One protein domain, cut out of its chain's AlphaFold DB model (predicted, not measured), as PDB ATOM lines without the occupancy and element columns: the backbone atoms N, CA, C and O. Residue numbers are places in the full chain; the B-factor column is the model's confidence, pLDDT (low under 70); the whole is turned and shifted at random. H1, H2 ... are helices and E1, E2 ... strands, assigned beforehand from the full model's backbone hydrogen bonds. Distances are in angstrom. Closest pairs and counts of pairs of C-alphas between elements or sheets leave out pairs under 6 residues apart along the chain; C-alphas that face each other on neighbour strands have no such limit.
ATOM      1  N   TYR A   2     156.135 210.747  87.628       30.25
ATOM      2  CA  TYR A   2     157.286 211.457  87.067       30.25
ATOM      3  C   TYR A   2     157.094 212.952  87.288       30.25
ATOM      4  O   TYR A   2     156.046 213.500  86.956       30.25
ATOM      5  N   TYR A   3     158.099 213.575  87.894       34.16
ATOM      6  CA  TYR A   3     158.193 215.015  88.069       34.16
ATOM      7  C   TYR A   3     158.972 215.551  86.871       34.16
ATOM      8  O   TYR A   3     160.067 215.065  86.595       34.16
ATOM      9  N   THR A   4     158.413 216.511  86.141       32.50
ATOM     10  CA  THR A   4     159.169 217.229  85.107       32.50
ATOM     11  C   THR A   4     159.313 218.675  85.548       32.50
ATOM     12  O   THR A   4     158.351 219.282  86.016       32.50
ATOM     13  N   ASN A   5     160.540 219.186  85.477       31.27
ATOM     14  CA  ASN A   5     160.830 220.592  85.721       31.27
ATOM     15  C   ASN A   5     160.490 221.376  84.455       31.27
ATOM     16  O   ASN A   5     160.932 221.002  83.371       31.27
ATOM     17  N   ASP A   6     159.751 222.470  84.604       36.22
ATOM     18  CA  ASP A   6     159.715 223.518  83.585       36.22
ATOM     19  C   ASP A   6     160.745 224.604  83.943       36.22
ATOM     20  O   ASP A   6     161.149 224.739  85.104       36.22
ATOM     21  N   ILE A   7     161.158 225.388  82.947       33.53
ATOM     22  CA  ILE A   7     162.284 226.343  82.947       33.53
ATOM     23  C   ILE A   7     162.129 227.453  84.020       33.53
ATOM     24  O   ILE A   7     163.075 228.174  84.319       33.53
ATOM     25  N   LEU A   8     160.959 227.555  84.666       34.84
ATOM     26  CA  LEU A   8     160.611 228.555  85.685       34.84
ATOM     27  C   LEU A   8     160.521 228.019  87.131       34.84
ATOM     28  O   LEU A   8     160.069 228.741  88.015       34.84
ATOM     29  N   GLY A   9     160.918 226.770  87.410       31.98
ATOM     30  CA  GLY A   9     160.970 226.254  88.792       31.98
ATOM     31  C   GLY A   9     159.602 226.009  89.451       31.98
ATOM     32  O   GLY A   9     159.498 225.921  90.672       31.98
ATOM     33  N   HIS A  10     158.535 225.887  88.660       35.66
ATOM     34  CA  HIS A  10     157.209 225.531  89.158       35.66
ATOM     35  C   HIS A  10     157.094 224.018  89.400       35.66
ATOM     36  O   HIS A  10     157.243 223.217  88.478       35.66
ATOM     37  N   TYR A  11     156.746 223.624  90.626       37.50
ATOM     38  CA  TYR A  11     156.387 222.245  90.961       37.50
ATOM     39  C   TYR A  11     154.968 221.942  90.460       37.50
ATOM     40  O   TYR A  11     153.982 222.139  91.168       37.50
ATOM     41  N   GLY A  12     154.840 221.490  89.214       38.09
ATOM     42  CA  GLY A  12     153.571 221.003  88.676       38.09
ATOM     43  C   GLY A  12     153.342 219.536  89.040       38.09
ATOM     44  O   GLY A  12     154.063 218.667  88.554       38.09
ATOM     45  N   LEU A  13     152.325 219.231  89.857       38.50
ATOM     46  CA  LEU A  13     151.840 217.853  90.001       38.50
ATOM     47  C   LEU A  13     150.940 217.506  88.810       38.50
ATOM     48  O   LEU A  13     149.850 218.054  88.653       38.50
ATOM     49  N   MET A  14     151.399 216.583  87.967       37.50
ATOM     50  CA  MET A  14     150.629 216.055  86.843       37.50
ATOM     51  C   MET A  14     149.861 214.810  87.317       37.50
ATOM     52  O   MET A  14     150.426 213.720  87.408       37.50
ATOM     53  N   PHE A  15     148.581 214.970  87.662       39.19
ATOM     54  CA  PHE A  15     147.694 213.843  87.958       39.19
ATOM     55  C   PHE A  15     147.103 213.293  86.659       39.19
ATOM     56  O   PHE A  15     146.437 213.996  85.903       39.19
ATOM     57  N   ILE A  16     147.385 212.024  86.384       39.72
ATOM     58  CA  ILE A  16     146.975 211.333  85.165       39.72
ATOM     59  C   ILE A  16     145.628 210.644  85.455       39.72
ATOM     60  O   ILE A  16     145.628 209.535  85.976       39.72
ATOM     61  N   CYS A  17     144.479 211.269  85.142       45.00
ATOM     62  CA  CYS A  17     143.169 210.572  85.182       45.00
ATOM     63  C   CYS A  17     142.994 209.571  84.003       45.00
ATOM     64  O   CYS A  17     142.002 208.855  83.961       45.00
ATOM     65  N   SER A  18     143.942 209.484  83.048       38.59
ATOM     66  CA  SER A  18     144.106 208.392  82.054       38.59
ATOM     67  C   SER A  18     145.404 208.584  81.235       38.59
ATOM     68  O   SER A  18     145.747 209.736  80.961       38.59
ATOM     69  N   PRO A  19     146.108 207.528  80.760       37.78
ATOM     70  CA  PRO A  19     147.181 207.677  79.764       37.78
ATOM     71  C   PRO A  19     146.706 208.290  78.427       37.78
ATOM     72  O   PRO A  19     147.535 208.743  77.639       37.78
ATOM     73  N   VAL A  20     145.390 208.342  78.170       38.06
ATOM     74  CA  VAL A  20     144.788 208.815  76.906       38.06
ATOM     75  C   VAL A  20     144.187 210.224  77.012       38.06
ATOM     76  O   VAL A  20     144.120 210.941  76.016       38.06
ATOM     77  N   GLN A  21     143.793 210.685  78.202       35.78
ATOM     78  CA  GLN A  21     143.154 211.996  78.372       35.78
ATOM     79  C   GLN A  21     144.107 212.963  79.081       35.78
ATOM     80  O   GLN A  21     144.048 213.164  80.293       35.78
ATOM     81  N   ARG A  22     144.990 213.589  78.294       37.19
ATOM     82  CA  ARG A  22     145.784 214.766  78.687       37.19
ATOM     83  C   ARG A  22     144.868 215.972  78.946       37.19
ATOM     84  O   ARG A  22     144.893 216.940  78.196       37.19
ATOM     85  N   LYS A  23     144.049 215.941  79.994       34.41
ATOM     86  CA  LYS A  23     143.462 217.161  80.559       34.41
ATOM     87  C   LYS A  23     144.296 217.570  81.760       34.41
ATOM     88  O   LYS A  23     144.034 217.187  82.892       34.41
ATOM     89  N   THR A  24     145.343 218.338  81.485       33.16
ATOM     90  CA  THR A  24     146.087 219.084  82.495       33.16
ATOM     91  C   THR A  24     145.192 220.191  83.040       33.16
ATOM     92  O   THR A  24     145.090 221.265  82.454       33.16
ATOM     93  N   GLU A  40     144.971 216.634 100.231       45.78
ATOM     94  CA  GLU A  40     143.890 217.620 100.065       45.78
ATOM     95  C   GLU A  40     143.685 218.009  98.598       45.78
ATOM     96  O   GLU A  40     142.550 218.092  98.137       45.78
ATOM     97  N   GLY A  41     144.768 218.161  97.828       49.94
ATOM     98  CA  GLY A  41     144.687 218.415  96.384       49.94
ATOM     99  C   GLY A  41     144.114 217.225  95.608       49.94
ATOM    100  O   GLY A  41     143.316 217.409  94.691       49.94
ATOM    101  N   GLN A  42     144.458 215.999  96.023       46.62
ATOM    102  CA  GLN A  42     143.866 214.769  95.493       46.62
ATOM    103  C   GLN A  42     142.385 214.660  95.877       46.62
ATOM    104  O   GLN A  42     141.563 214.364  95.016       46.62
ATOM    105  N   ALA A  43     142.030 214.918  97.139       50.31
ATOM    106  CA  ALA A  43     140.645 214.891  97.603       50.31
ATOM    107  C   ALA A  43     139.789 215.951  96.896       50.31
ATOM    108  O   ALA A  43     138.685 215.648  96.462       50.31
ATOM    109  N   TYR A  44     140.314 217.163  96.700       52.34
ATOM    110  CA  TYR A  44     139.631 218.235  95.983       52.34
ATOM    111  C   TYR A  44     139.473 217.924  94.491       52.34
ATOM    112  O   TYR A  44     138.393 218.150  93.956       52.34
ATOM    113  N   ALA A  45     140.491 217.374  93.820       48.69
ATOM    114  CA  ALA A  45     140.370 216.919  92.432       48.69
ATOM    115  C   ALA A  45     139.367 215.763  92.307       48.69
ATOM    116  O   ALA A  45     138.496 215.818  91.454       48.69
ATOM    117  N   ASN A  46     139.399 214.776  93.205       52.28
ATOM    118  CA  ASN A  46     138.419 213.686  93.227       52.28
ATOM    119  C   ASN A  46     136.988 214.180  93.534       52.28
ATOM    120  O   ASN A  46     136.027 213.591  93.051       52.28
ATOM    121  N   ALA A  47     136.841 215.248  94.325       50.44
ATOM    122  CA  ALA A  47     135.547 215.822  94.705       50.44
ATOM    123  C   ALA A  47     135.000 216.865  93.709       50.44
ATOM    124  O   ALA A  47     133.787 217.032  93.629       50.44
ATOM    125  N   ASN A  48     135.860 217.570  92.959       48.47
ATOM    126  CA  ASN A  48     135.474 218.718  92.116       48.47
ATOM    127  C   ASN A  48     135.858 218.580  90.635       48.47
ATOM    128  O   ASN A  48     135.208 219.178  89.780       48.47
ATOM    129  N   ALA A  49     136.888 217.801  90.296       53.25
ATOM    130  CA  ALA A  49     137.158 217.403  88.921       53.25
ATOM    131  C   ALA A  49     136.454 216.062  88.700       53.25
ATOM    132  O   ALA A  49     136.982 215.016  89.056       53.25
ATOM    133  N   GLY A  50     135.234 216.086  88.157       57.78
ATOM    134  CA  GLY A  50     134.469 214.876  87.850       57.78
ATOM    135  C   GLY A  50     135.218 213.968  86.870       57.78
ATOM    136  O   GLY A  50     135.010 214.052  85.661       57.78
ATOM    137  N   CYS A  51     136.124 213.126  87.372       62.84
ATOM    138  CA  CYS A  51     136.836 212.150  86.561       62.84
ATOM    139  C   CYS A  51     135.852 211.034  86.212       62.84
ATOM    140  O   CYS A  51     135.408 210.280  87.073       62.84
ATOM    141  N   THR A  52     135.508 210.943  84.931       74.31
ATOM    142  CA  THR A  52     134.747 209.826  84.377       74.31
ATOM    143  C   THR A  52     135.725 208.768  83.876       74.31
ATOM    144  O   THR A  52     136.483 209.000  82.936       74.31
ATOM    145  N   TRP A  53     135.705 207.605  84.512       77.00
ATOM    146  CA  TRP A  53     136.432 206.405  84.121       77.00
ATOM    147  C   TRP A  53     135.573 205.590  83.165       77.00
ATOM    148  O   TRP A  53     134.391 205.397  83.436       77.00
ATOM    149  N   THR A  54     136.147 205.092  82.075       82.56
ATOM    150  CA  THR A  54     135.464 204.187  81.146       82.56
ATOM    151  C   THR A  54     135.991 202.768  81.284       82.56
ATOM    152  O   THR A  54     137.173 202.567  81.567       82.56
ATOM    153  N   ASN A  55     135.125 201.774  81.095       89.25
ATOM    154  CA  ASN A  55     135.533 200.378  81.163       89.25
ATOM    155  C   ASN A  55     136.508 200.026  80.029       89.25
ATOM    156  O   ASN A  55     136.393 200.508  78.898       89.25
ATOM    157  N   GLN A  56     137.421 199.108  80.316       89.75
ATOM    158  CA  GLN A  56     138.118 198.332  79.294       89.75
ATOM    159  C   GLN A  56     137.207 197.209  78.792       89.75
ATOM    160  O   GLN A  56     136.245 196.845  79.471       89.75
ATOM    161  N   ALA A  57     137.514 196.656  77.616       94.06
ATOM    162  CA  ALA A  57     136.745 195.547  77.065       94.06
ATOM    163  C   ALA A  57     136.711 194.372  78.056       94.06
ATOM    164  O   ALA A  57     137.751 193.991  78.594       94.06
ATOM    165  N   GLN A  58     135.514 193.841  78.301       97.94
ATOM    166  CA  GLN A  58     135.278 192.677  79.152       97.94
ATOM    167  C   GLN A  58     134.583 191.603  78.329       97.94
ATOM    168  O   GLN A  58     133.761 191.905  77.466       97.94
ATOM    169  N   SER A  59     134.887 190.341  78.604       98.19
ATOM    170  CA  SER A  59     134.278 189.227  77.887       98.19
ATOM    171  C   SER A  59     134.173 187.988  78.757       98.19
ATOM    172  O   SER A  59     134.999 187.782  79.644       98.19
ATOM    173  N   GLY A  60     133.209 187.132  78.440       98.19
ATOM    174  CA  GLY A  60     133.064 185.810  79.037       98.19
ATOM    175  C   GLY A  60     132.720 184.770  77.977       98.19
ATOM    176  O   GLY A  60     132.076 185.084  76.974       98.19
ATOM    177  N   ASN A  61     133.158 183.532  78.203       98.44
ATOM    178  CA  ASN A  61     132.765 182.389  77.387       98.44
ATOM    179  C   ASN A  61     131.594 181.680  78.052       98.44
ATOM    180  O   ASN A  61     131.676 181.292  79.217       98.44
ATOM    181  N   PHE A  62     130.527 181.487  77.291       98.62
ATOM    182  CA  PHE A  62     129.296 180.880  77.767       98.62
ATOM    183  C   PHE A  62     128.923 179.734  76.840       98.62
ATOM    184  O   PHE A  62     128.952 179.865  75.616       98.62
ATOM    185  N   THR A  63     128.586 178.594  77.430       98.56
ATOM    186  CA  THR A  63     128.144 177.419  76.680       98.56
ATOM    187  C   THR A  63     126.629 177.404  76.630       98.56
ATOM    188  O   THR A  63     125.964 177.563  77.657       98.56
ATOM    189  N   ARG A  64     126.070 177.207  75.435       98.44
ATOM    190  CA  ARG A  64     124.629 177.029  75.263       98.44
ATOM    191  C   ARG A  64     124.142 175.853  76.119       98.44
ATOM    192  O   ARG A  64     124.647 174.743  75.973       98.44
ATOM    193  N   ASN A  65     123.170 176.086  77.000       97.62
ATOM    194  CA  ASN A  65     122.732 175.096  77.998       97.62
ATOM    195  C   ASN A  65     121.273 174.640  77.845       97.62
ATOM    196  O   ASN A  65     120.799 173.814  78.617       97.62
ATOM    197  N   ASN A  66     120.571 175.143  76.832       97.06
ATOM    198  CA  ASN A  66     119.188 174.793  76.511       97.06
ATOM    199  C   ASN A  66     119.084 173.858  75.289       97.06
ATOM    200  O   ASN A  66     118.134 173.957  74.511       97.06
ATOM    201  N   CYS A  67     120.082 172.999  75.070       94.88
ATOM    202  CA  CYS A  67     120.045 172.026  73.981       94.88
ATOM    203  C   CYS A  67     119.097 170.852  74.297       94.88
ATOM    204  O   CYS A  67     118.937 170.500  75.468       94.88
ATOM    205  N   PRO A  68     118.489 170.218  73.274       89.25
ATOM    206  CA  PRO A  68     117.707 169.000  73.463       89.25
ATOM    207  C   PRO A  68     118.542 167.860  74.073       89.25
ATOM    208  O   PRO A  68     119.775 167.875  73.979       89.25
ATOM    209  N   PRO A  69     117.901 166.826  74.646       81.19
ATOM    210  CA  PRO A  69     118.606 165.629  75.090       81.19
ATOM    211  C   PRO A  69     119.475 165.034  73.974       81.19
ATOM    212  O   PRO A  69     119.050 164.967  72.823       81.19
ATOM    213  N   ASN A  70     120.673 164.562  74.327       80.31
ATOM    214  CA  ASN A  70     121.680 164.022  73.401       80.31
ATOM    215  C   ASN A  70     122.314 165.044  72.442       80.31
ATOM    216  O   ASN A  70     122.891 164.651  71.430       80.31
ATOM    217  N   TYR A  71     122.272 166.334  72.773       90.38
ATOM    218  CA  TYR A  71     123.034 167.375  72.087       90.38
ATOM    219  C   TYR A  71     124.012 168.059  73.049       90.38
ATOM    220  O   TYR A  71     123.727 168.225  74.234       90.38
ATOM    221  N   THR A  72     125.156 168.489  72.525       93.50
ATOM    222  CA  THR A  72     126.114 169.365  73.209       93.50
ATOM    223  C   THR A  72     126.012 170.773  72.640       93.50
ATOM    224  O   THR A  72     126.042 170.960  71.423       93.50
ATOM    225  N   GLY A  73     125.896 171.769  73.517       97.06
ATOM    226  CA  GLY A  73     125.909 173.172  73.119       97.06
ATOM    227  C   GLY A  73     127.313 173.675  72.793       97.06
ATOM    228  O   GLY A  73     128.291 173.279  73.427       97.06
ATOM    229  N   SER A  74     127.419 174.575  71.818       98.06
ATOM    230  CA  SER A  74     128.667 175.272  71.522       98.06
ATOM    231  C   SER A  74     128.978 176.328  72.585       98.06
ATOM    232  O   SER A  74     128.079 176.872  73.236       98.06
ATOM    233  N   SER A  75     130.262 176.659  72.724       98.19
ATOM    234  CA  SER A  75     130.693 177.831  73.483       98.19
ATOM    235  C   SER A  75     130.750 179.051  72.569       98.19
ATOM    236  O   SER A  75     131.244 178.956  71.444       98.19
ATOM    237  N   VAL A  76     130.234 180.183  73.038       98.31
ATOM    238  CA  VAL A  76     130.347 181.478  72.363       98.31
ATOM    239  C   VAL A  76     130.869 182.529  73.334       98.31
ATOM    240  O   VAL A  76     130.599 182.482  74.536       98.31
ATOM    241  N   THR A  77     131.610 183.494  72.803       98.44
ATOM    242  CA  THR A  77     132.105 184.633  73.577       98.44
ATOM    243  C   THR A  77     131.083 185.762  73.535       98.44
ATOM    244  O   THR A  77     130.689 186.207  72.455       98.44
ATOM    245  N   TYR A  78     130.678 186.251  74.704       98.50
ATOM    246  CA  TYR A  78     129.960 187.515  74.840       98.50
ATOM    247  C   TYR A  78     130.960 188.607  75.218       98.50
ATOM    248  O   TYR A  78     131.763 188.419  76.135       98.50
ATOM    249  N   ASN A  79     130.939 189.722  74.490       97.88
ATOM    250  CA  ASN A  79     131.919 190.795  74.617       97.88
ATOM    251  C   ASN A  79     131.230 192.142  74.834       97.88
ATOM    252  O   ASN A  79     130.462 192.597  73.987       97.88
ATOM    253  N   VAL A  80     131.598 192.807  75.923       97.62
ATOM    254  CA  VAL A  80     131.273 194.203  76.205       97.62
ATOM    255  C   VAL A  80     132.475 195.046  75.799       97.62
ATOM    256  O   VAL A  80     133.557 194.946  76.381       97.62
ATOM    257  N   ALA A  81     132.298 195.880  74.775       94.94
ATOM    258  CA  ALA A  81     133.371 196.712  74.245       94.94
ATOM    259  C   ALA A  81     133.887 197.721  75.289       94.94
ATOM    260  O   ALA A  81     133.181 198.114  76.225       94.94
ATOM    261  N   ALA A  82     135.127 198.175  75.110       86.88
ATOM    262  CA  ALA A  82     135.654 199.284  75.897       86.88
ATOM    263  C   ALA A  82     134.803 200.551  75.688       86.88
ATOM    264  O   ALA A  82     134.301 200.791  74.591       86.88
ATOM    265  N   ASN A  83     134.706 201.388  76.719       86.19
ATOM    266  CA  ASN A  83     133.920 202.629  76.736       86.19
ATOM    267  C   ASN A  83     132.390 202.472  76.673       86.19
ATOM    268  O   ASN A  83     131.696 203.459  76.440       86.19
ATOM    269  N   THR A  84     131.862 201.275  76.928       93.19
ATOM    270  CA  THR A  84     130.416 201.017  77.058       93.19
ATOM    271  C   THR A  84     129.869 201.542  78.390       93.19
ATOM    272  O   THR A  84     128.847 202.221  78.437       93.19
ATOM    273  N   TYR A  85     130.583 201.262  79.479       91.75
ATOM    274  CA  TYR A  85     130.245 201.650  80.842       91.75
ATOM    275  C   TYR A  85     131.199 202.712  81.362       91.75
ATOM    276  O   TYR A  85     132.384 202.750  81.019       91.75
ATOM    277  N   ASN A  86     130.676 203.564  82.239       85.19
ATOM    278  CA  ASN A  86     131.466 204.572  82.918       85.19
ATOM    279  C   ASN A  86     131.203 204.625  84.429       85.19
ATOM    280  O   ASN A  86     130.223 204.081  84.954       85.19
ATOM    281  N   SER A  87     132.129 205.257  85.141       79.88
ATOM    282  CA  SER A  87     132.063 205.467  86.579       79.88
ATOM    283  C   SER A  87     132.746 206.765  86.975       79.88
ATOM    284  O   SER A  87     133.786 207.115  86.430       79.88
ATOM    285  N   THR A  88     132.199 207.455  87.969       79.62
ATOM    286  CA  THR A  88     132.871 208.577  88.639       79.62
ATOM    287  C   THR A  88     133.698 208.131  89.848       79.62
ATOM    288  O   THR A  88     134.350 208.956  90.477       79.62
ATOM    289  N   ILE A  89     133.673 206.835  90.185       79.38
ATOM    290  CA  ILE A  89     134.354 206.266  91.354       79.38
ATOM    291  C   ILE A  89     135.758 205.797  90.967       79.38
ATOM    292  O   ILE A  89     136.748 206.257  91.531       79.38
ATOM    293  N   SER A  90     135.864 204.863  90.017       74.50
ATOM    294  CA  SER A  90     137.150 204.301  89.586       74.50
ATOM    295  C   SER A  90     137.036 203.513  88.278       74.50
ATOM    296  O   SER A  90     135.941 203.135  87.855       74.50
ATOM    297  N   LEU A  91     138.182 203.182  87.672       74.56
ATOM    298  CA  LEU A  91     138.252 202.215  86.572       74.56
ATOM    299  C   LEU A  91     137.725 200.832  86.982       74.56
ATOM    300  O   LEU A  91     137.048 200.185  86.192       74.56
ATOM    301  N   ALA A  92     138.022 200.390  88.208       80.00
ATOM    302  CA  ALA A  92     137.573 199.094  88.708       80.00
ATOM    303  C   ALA A  92     136.042 199.025  88.780       80.00
ATOM    304  O   ALA A  92     135.470 198.028  88.364       80.00
ATOM    305  N   ASP A  93     135.385 200.106  89.206       82.25
ATOM    306  CA  ASP A  93     133.920 200.200  89.216       82.25
ATOM    307  C   ASP A  93     133.330 200.185  87.794       82.25
ATOM    308  O   ASP A  93     132.377 199.459  87.523       82.25
ATOM    309  N   ALA A  94     133.925 200.922  86.847       80.81
ATOM    310  CA  ALA A  94     133.490 200.881  85.447       80.81
ATOM    311  C   ALA A  94     133.671 199.482  84.822       80.81
ATOM    312  O   ALA A  94     132.790 199.006  84.107       80.81
ATOM    313  N   ASN A  95     134.787 198.809  85.116       86.69
ATOM    314  CA  ASN A  95     135.036 197.434  84.688       86.69
ATOM    315  C   ASN A  95     134.072 196.449  85.354       86.69
ATOM    316  O   ASN A  95     133.586 195.551  84.675       86.69
ATOM    317  N   GLN A  96     133.751 196.635  86.637       96.75
ATOM    318  CA  GLN A  96     132.805 195.777  87.346       96.75
ATOM    319  C   GLN A  96     131.417 195.846  86.710       96.75
ATOM    320  O   GLN A  96     130.839 194.805  86.442       96.75
ATOM    321  N   LYS A  97     130.935 197.037  86.330       97.06
ATOM    322  CA  LYS A  97     129.666 197.177  85.589       97.06
ATOM    323  C   LYS A  97     129.663 196.408  84.267       97.06
ATOM    324  O   LYS A  97     128.669 195.783  83.919       97.06
ATOM    325  N   ALA A  98     130.779 196.440  83.538       97.19
ATOM    326  CA  ALA A  98     130.928 195.677  82.303       97.19
ATOM    327  C   ALA A  98     130.986 194.158  82.560       97.19
ATOM    328  O   ALA A  98     130.431 193.388  81.781       97.19
ATOM    329  N   ILE A  99     131.617 193.716  83.653       98.31
ATOM    330  CA  ILE A  99     131.620 192.309  84.087       98.31
ATOM    331  C   ILE A  99     130.208 191.864  84.496       98.31
ATOM    332  O   ILE A  99     129.790 190.764  84.143       98.31
ATOM    333  N   ASP A 100     129.463 192.713  85.201       98.50
ATOM    334  CA  ASP A 100     128.097 192.422  85.632       98.50
ATOM    335  C   ASP A 100     127.163 192.250  84.424       98.50
ATOM    336  O   ASP A 100     126.368 191.311  84.411       98.50
ATOM    337  N   ASP A 101     127.308 193.069  83.372       98.50
ATOM    338  CA  ASP A 101     126.629 192.868  82.078       98.50
ATOM    339  C   ASP A 101     126.997 191.514  81.464       98.50
ATOM    340  O   ASP A 101     126.113 190.709  81.164       98.50
ATOM    341  N   VAL A 102     128.298 191.220  81.344       98.69
ATOM    342  CA  VAL A 102     128.775 189.935  80.813       98.69
ATOM    343  C   VAL A 102     128.130 188.759  81.550       98.69
ATOM    344  O   VAL A 102     127.634 187.834  80.909       98.69
ATOM    345  N   ASN A 103     128.080 188.810  82.880       98.06
ATOM    346  CA  ASN A 103     127.505 187.751  83.707       98.06
ATOM    347  C   ASN A 103     125.973 187.678  83.606       98.06
ATOM    348  O   ASN A 103     125.417 186.580  83.604       98.06
ATOM    349  N   ALA A 104     125.290 188.819  83.505       98.44
ATOM    350  CA  ALA A 104     123.833 188.884  83.415       98.44
ATOM    351  C   ALA A 104     123.303 188.438  82.042       98.44
ATOM    352  O   ALA A 104     122.282 187.753  81.963       98.44
ATOM    353  N   ASN A 105     123.994 188.798  80.959       98.44
ATOM    354  CA  ASN A 105     123.507 188.614  79.590       98.44
ATOM    355  C   ASN A 105     124.180 187.454  78.847       98.44
ATOM    356  O   ASN A 105     123.596 186.904  77.907       98.44
ATOM    357  N   GLY A 106     125.373 187.031  79.275       98.62
ATOM    358  CA  GLY A 106     126.195 186.056  78.561       98.62
ATOM    359  C   GLY A 106     125.515 184.711  78.308       98.62
ATOM    360  O   GLY A 106     125.577 184.188  77.194       98.62
ATOM    361  N   GLN A 107     124.787 184.167  79.290       98.75
ATOM    362  CA  GLN A 107     124.085 182.889  79.109       98.75
ATOM    363  C   GLN A 107     122.902 182.998  78.135       98.75
ATOM    364  O   GLN A 107     122.700 182.103  77.314       98.75
ATOM    365  N   SER A 108     122.131 184.091  78.191       98.62
ATOM    366  CA  SER A 108     121.023 184.343  77.255       98.62
ATOM    367  C   SER A 108     121.541 184.502  75.823       98.62
ATOM    368  O   SER A 108     121.017 183.898  74.879       98.62
ATOM    369  N   TYR A 109     122.648 185.234  75.674       98.56
ATOM    370  CA  TYR A 109     123.350 185.371  74.408       98.56
ATOM    371  C   TYR A 109     123.819 184.015  73.866       98.56
ATOM    372  O   TYR A 109     123.562 183.715  72.700       98.56
ATOM    373  N   ALA A 110     124.432 183.162  74.697       98.75
ATOM    374  CA  ALA A 110     124.842 181.816  74.290       98.75
ATOM    375  C   ALA A 110     123.668 180.917  73.904       98.75
ATOM    376  O   ALA A 110     123.749 180.181  72.923       98.75
ATOM    377  N   ASN A 111     122.550 181.016  74.616       98.44
ATOM    378  CA  ASN A 111     121.344 180.258  74.302       98.44
ATOM    379  C   ASN A 111     120.694 180.676  72.975       98.44
ATOM    380  O   ASN A 111     120.033 179.852  72.342       98.44
ATOM    381  N   THR A 112     120.908 181.920  72.547       98.31
ATOM    382  CA  THR A 112     120.388 182.463  71.284       98.31
ATOM    383  C   THR A 112     121.338 182.214  70.111       98.31
ATOM    384  O   THR A 112     120.895 181.826  69.034       98.31
ATOM    385  N   ASN A 113     122.642 182.417  70.316       98.06
ATOM    386  CA  ASN A 113     123.637 182.460  69.239       98.06
ATOM    387  C   ASN A 113     124.510 181.201  69.147       98.06
ATOM    388  O   ASN A 113     125.154 180.977  68.126       98.06
ATOM    389  N   GLY A 114     124.568 180.384  70.200       97.94
ATOM    390  CA  GLY A 114     125.271 179.105  70.168       97.94
ATOM    391  C   GLY A 114     124.515 178.061  69.350       97.94
ATOM    392  O   GLY A 114     123.294 178.129  69.199       97.94
ATOM    393  N   THR A 115     125.221 177.051  68.855       96.69
ATOM    394  CA  THR A 115     124.635 175.902  68.156       96.69
ATOM    395  C   THR A 115     124.495 174.708  69.098       96.69
ATOM    396  O   THR A 115     125.147 174.639  70.139       96.69
ATOM    397  N   CYS A 116     123.623 173.765  68.745       94.56
ATOM    398  CA  CYS A 116     123.550 172.461  69.393       94.56
ATOM    399  C   CYS A 116     124.026 171.411  68.392       94.56
ATOM    400  O   CYS A 116     123.443 171.277  67.316       94.56
ATOM    401  N   THR A 117     125.056 170.659  68.756       92.19
ATOM    402  CA  THR A 117     125.589 169.566  67.940       92.19
ATOM    403  C   THR A 117     125.136 168.250  68.536       92.19
ATOM    404  O   THR A 117     125.221 168.058  69.748       92.19
ATOM    405  N   SER A 118     124.636 167.346  67.699       89.12
ATOM    406  CA  SER A 118     124.240 166.025  68.172       89.12
ATOM    407  C   SER A 118     125.440 165.272  68.739       89.12
ATOM    408  O   SER A 118     126.509 165.234  68.132       89.12
ATOM    409  N   ASN A 119     125.230 164.628  69.883       87.19
ATOM    410  CA  ASN A 119     126.174 163.677  70.451       87.19
ATOM    411  C   ASN A 119     125.966 162.271  69.890       87.19
ATOM    412  O   ASN A 119     126.767 161.395  70.196       87.19
ATOM    413  N   CYS A 120     124.902 162.029  69.118       89.19
ATOM    414  CA  CYS A 120     124.592 160.708  68.591       89.19
ATOM    415  C   CYS A 120     125.695 160.253  67.637       89.19
ATOM    416  O   CYS A 120     125.986 160.905  66.633       89.19
TER     417      CYS A 120
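AT A GLANCE: This is residues 2 to 24 and 40 to 120 of the 181 residues of an uncharacterized protein of Sphingobacteriales bacterium 44-61 (UniProt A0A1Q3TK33). Helix H2 packs along the E1-E3 ribbon; the E2-E4 ribbon extends one end, H1 and residues 2 to 24 the other. The 104 printed residues, under half in named elements, hold H1 E1 E2 E3 H2 E4, class mixed. This extended rod spans 78 by 25 by 15 A, radius of gyration of the C-alphas 22.1 A.

HOW THE PARTS SIT: E1, residues 58 to 63, and E3, residues 75 to 80, are antiparallel, with N 60 and O 78 at 3.0 A. H2, residues 91 to 113, comes closest to E3 at C-alphas 106 and 78, 5.5 A. E2, residues 71 to 73, and E4, residues 116 to 118, are antiparallel, with N 72 and O 117 at 2.8 A. In H1, residues 40 to 48, every O i to N i+4 pair is within hydrogen-bond range, in H2 17 of 19.

IN THESE COORDINATES: H2 runs 30.1 A from C-alpha 91 (138.252, 202.215, 86.572) to C-alpha 113 (123.637, 182.460, 69.239).

THE WHOLE: Residues 25 to 39 are not printed, a C-alpha gap of 17.8 A; pLDDT is under 70 at residues 2 to 24 and 40 to 51.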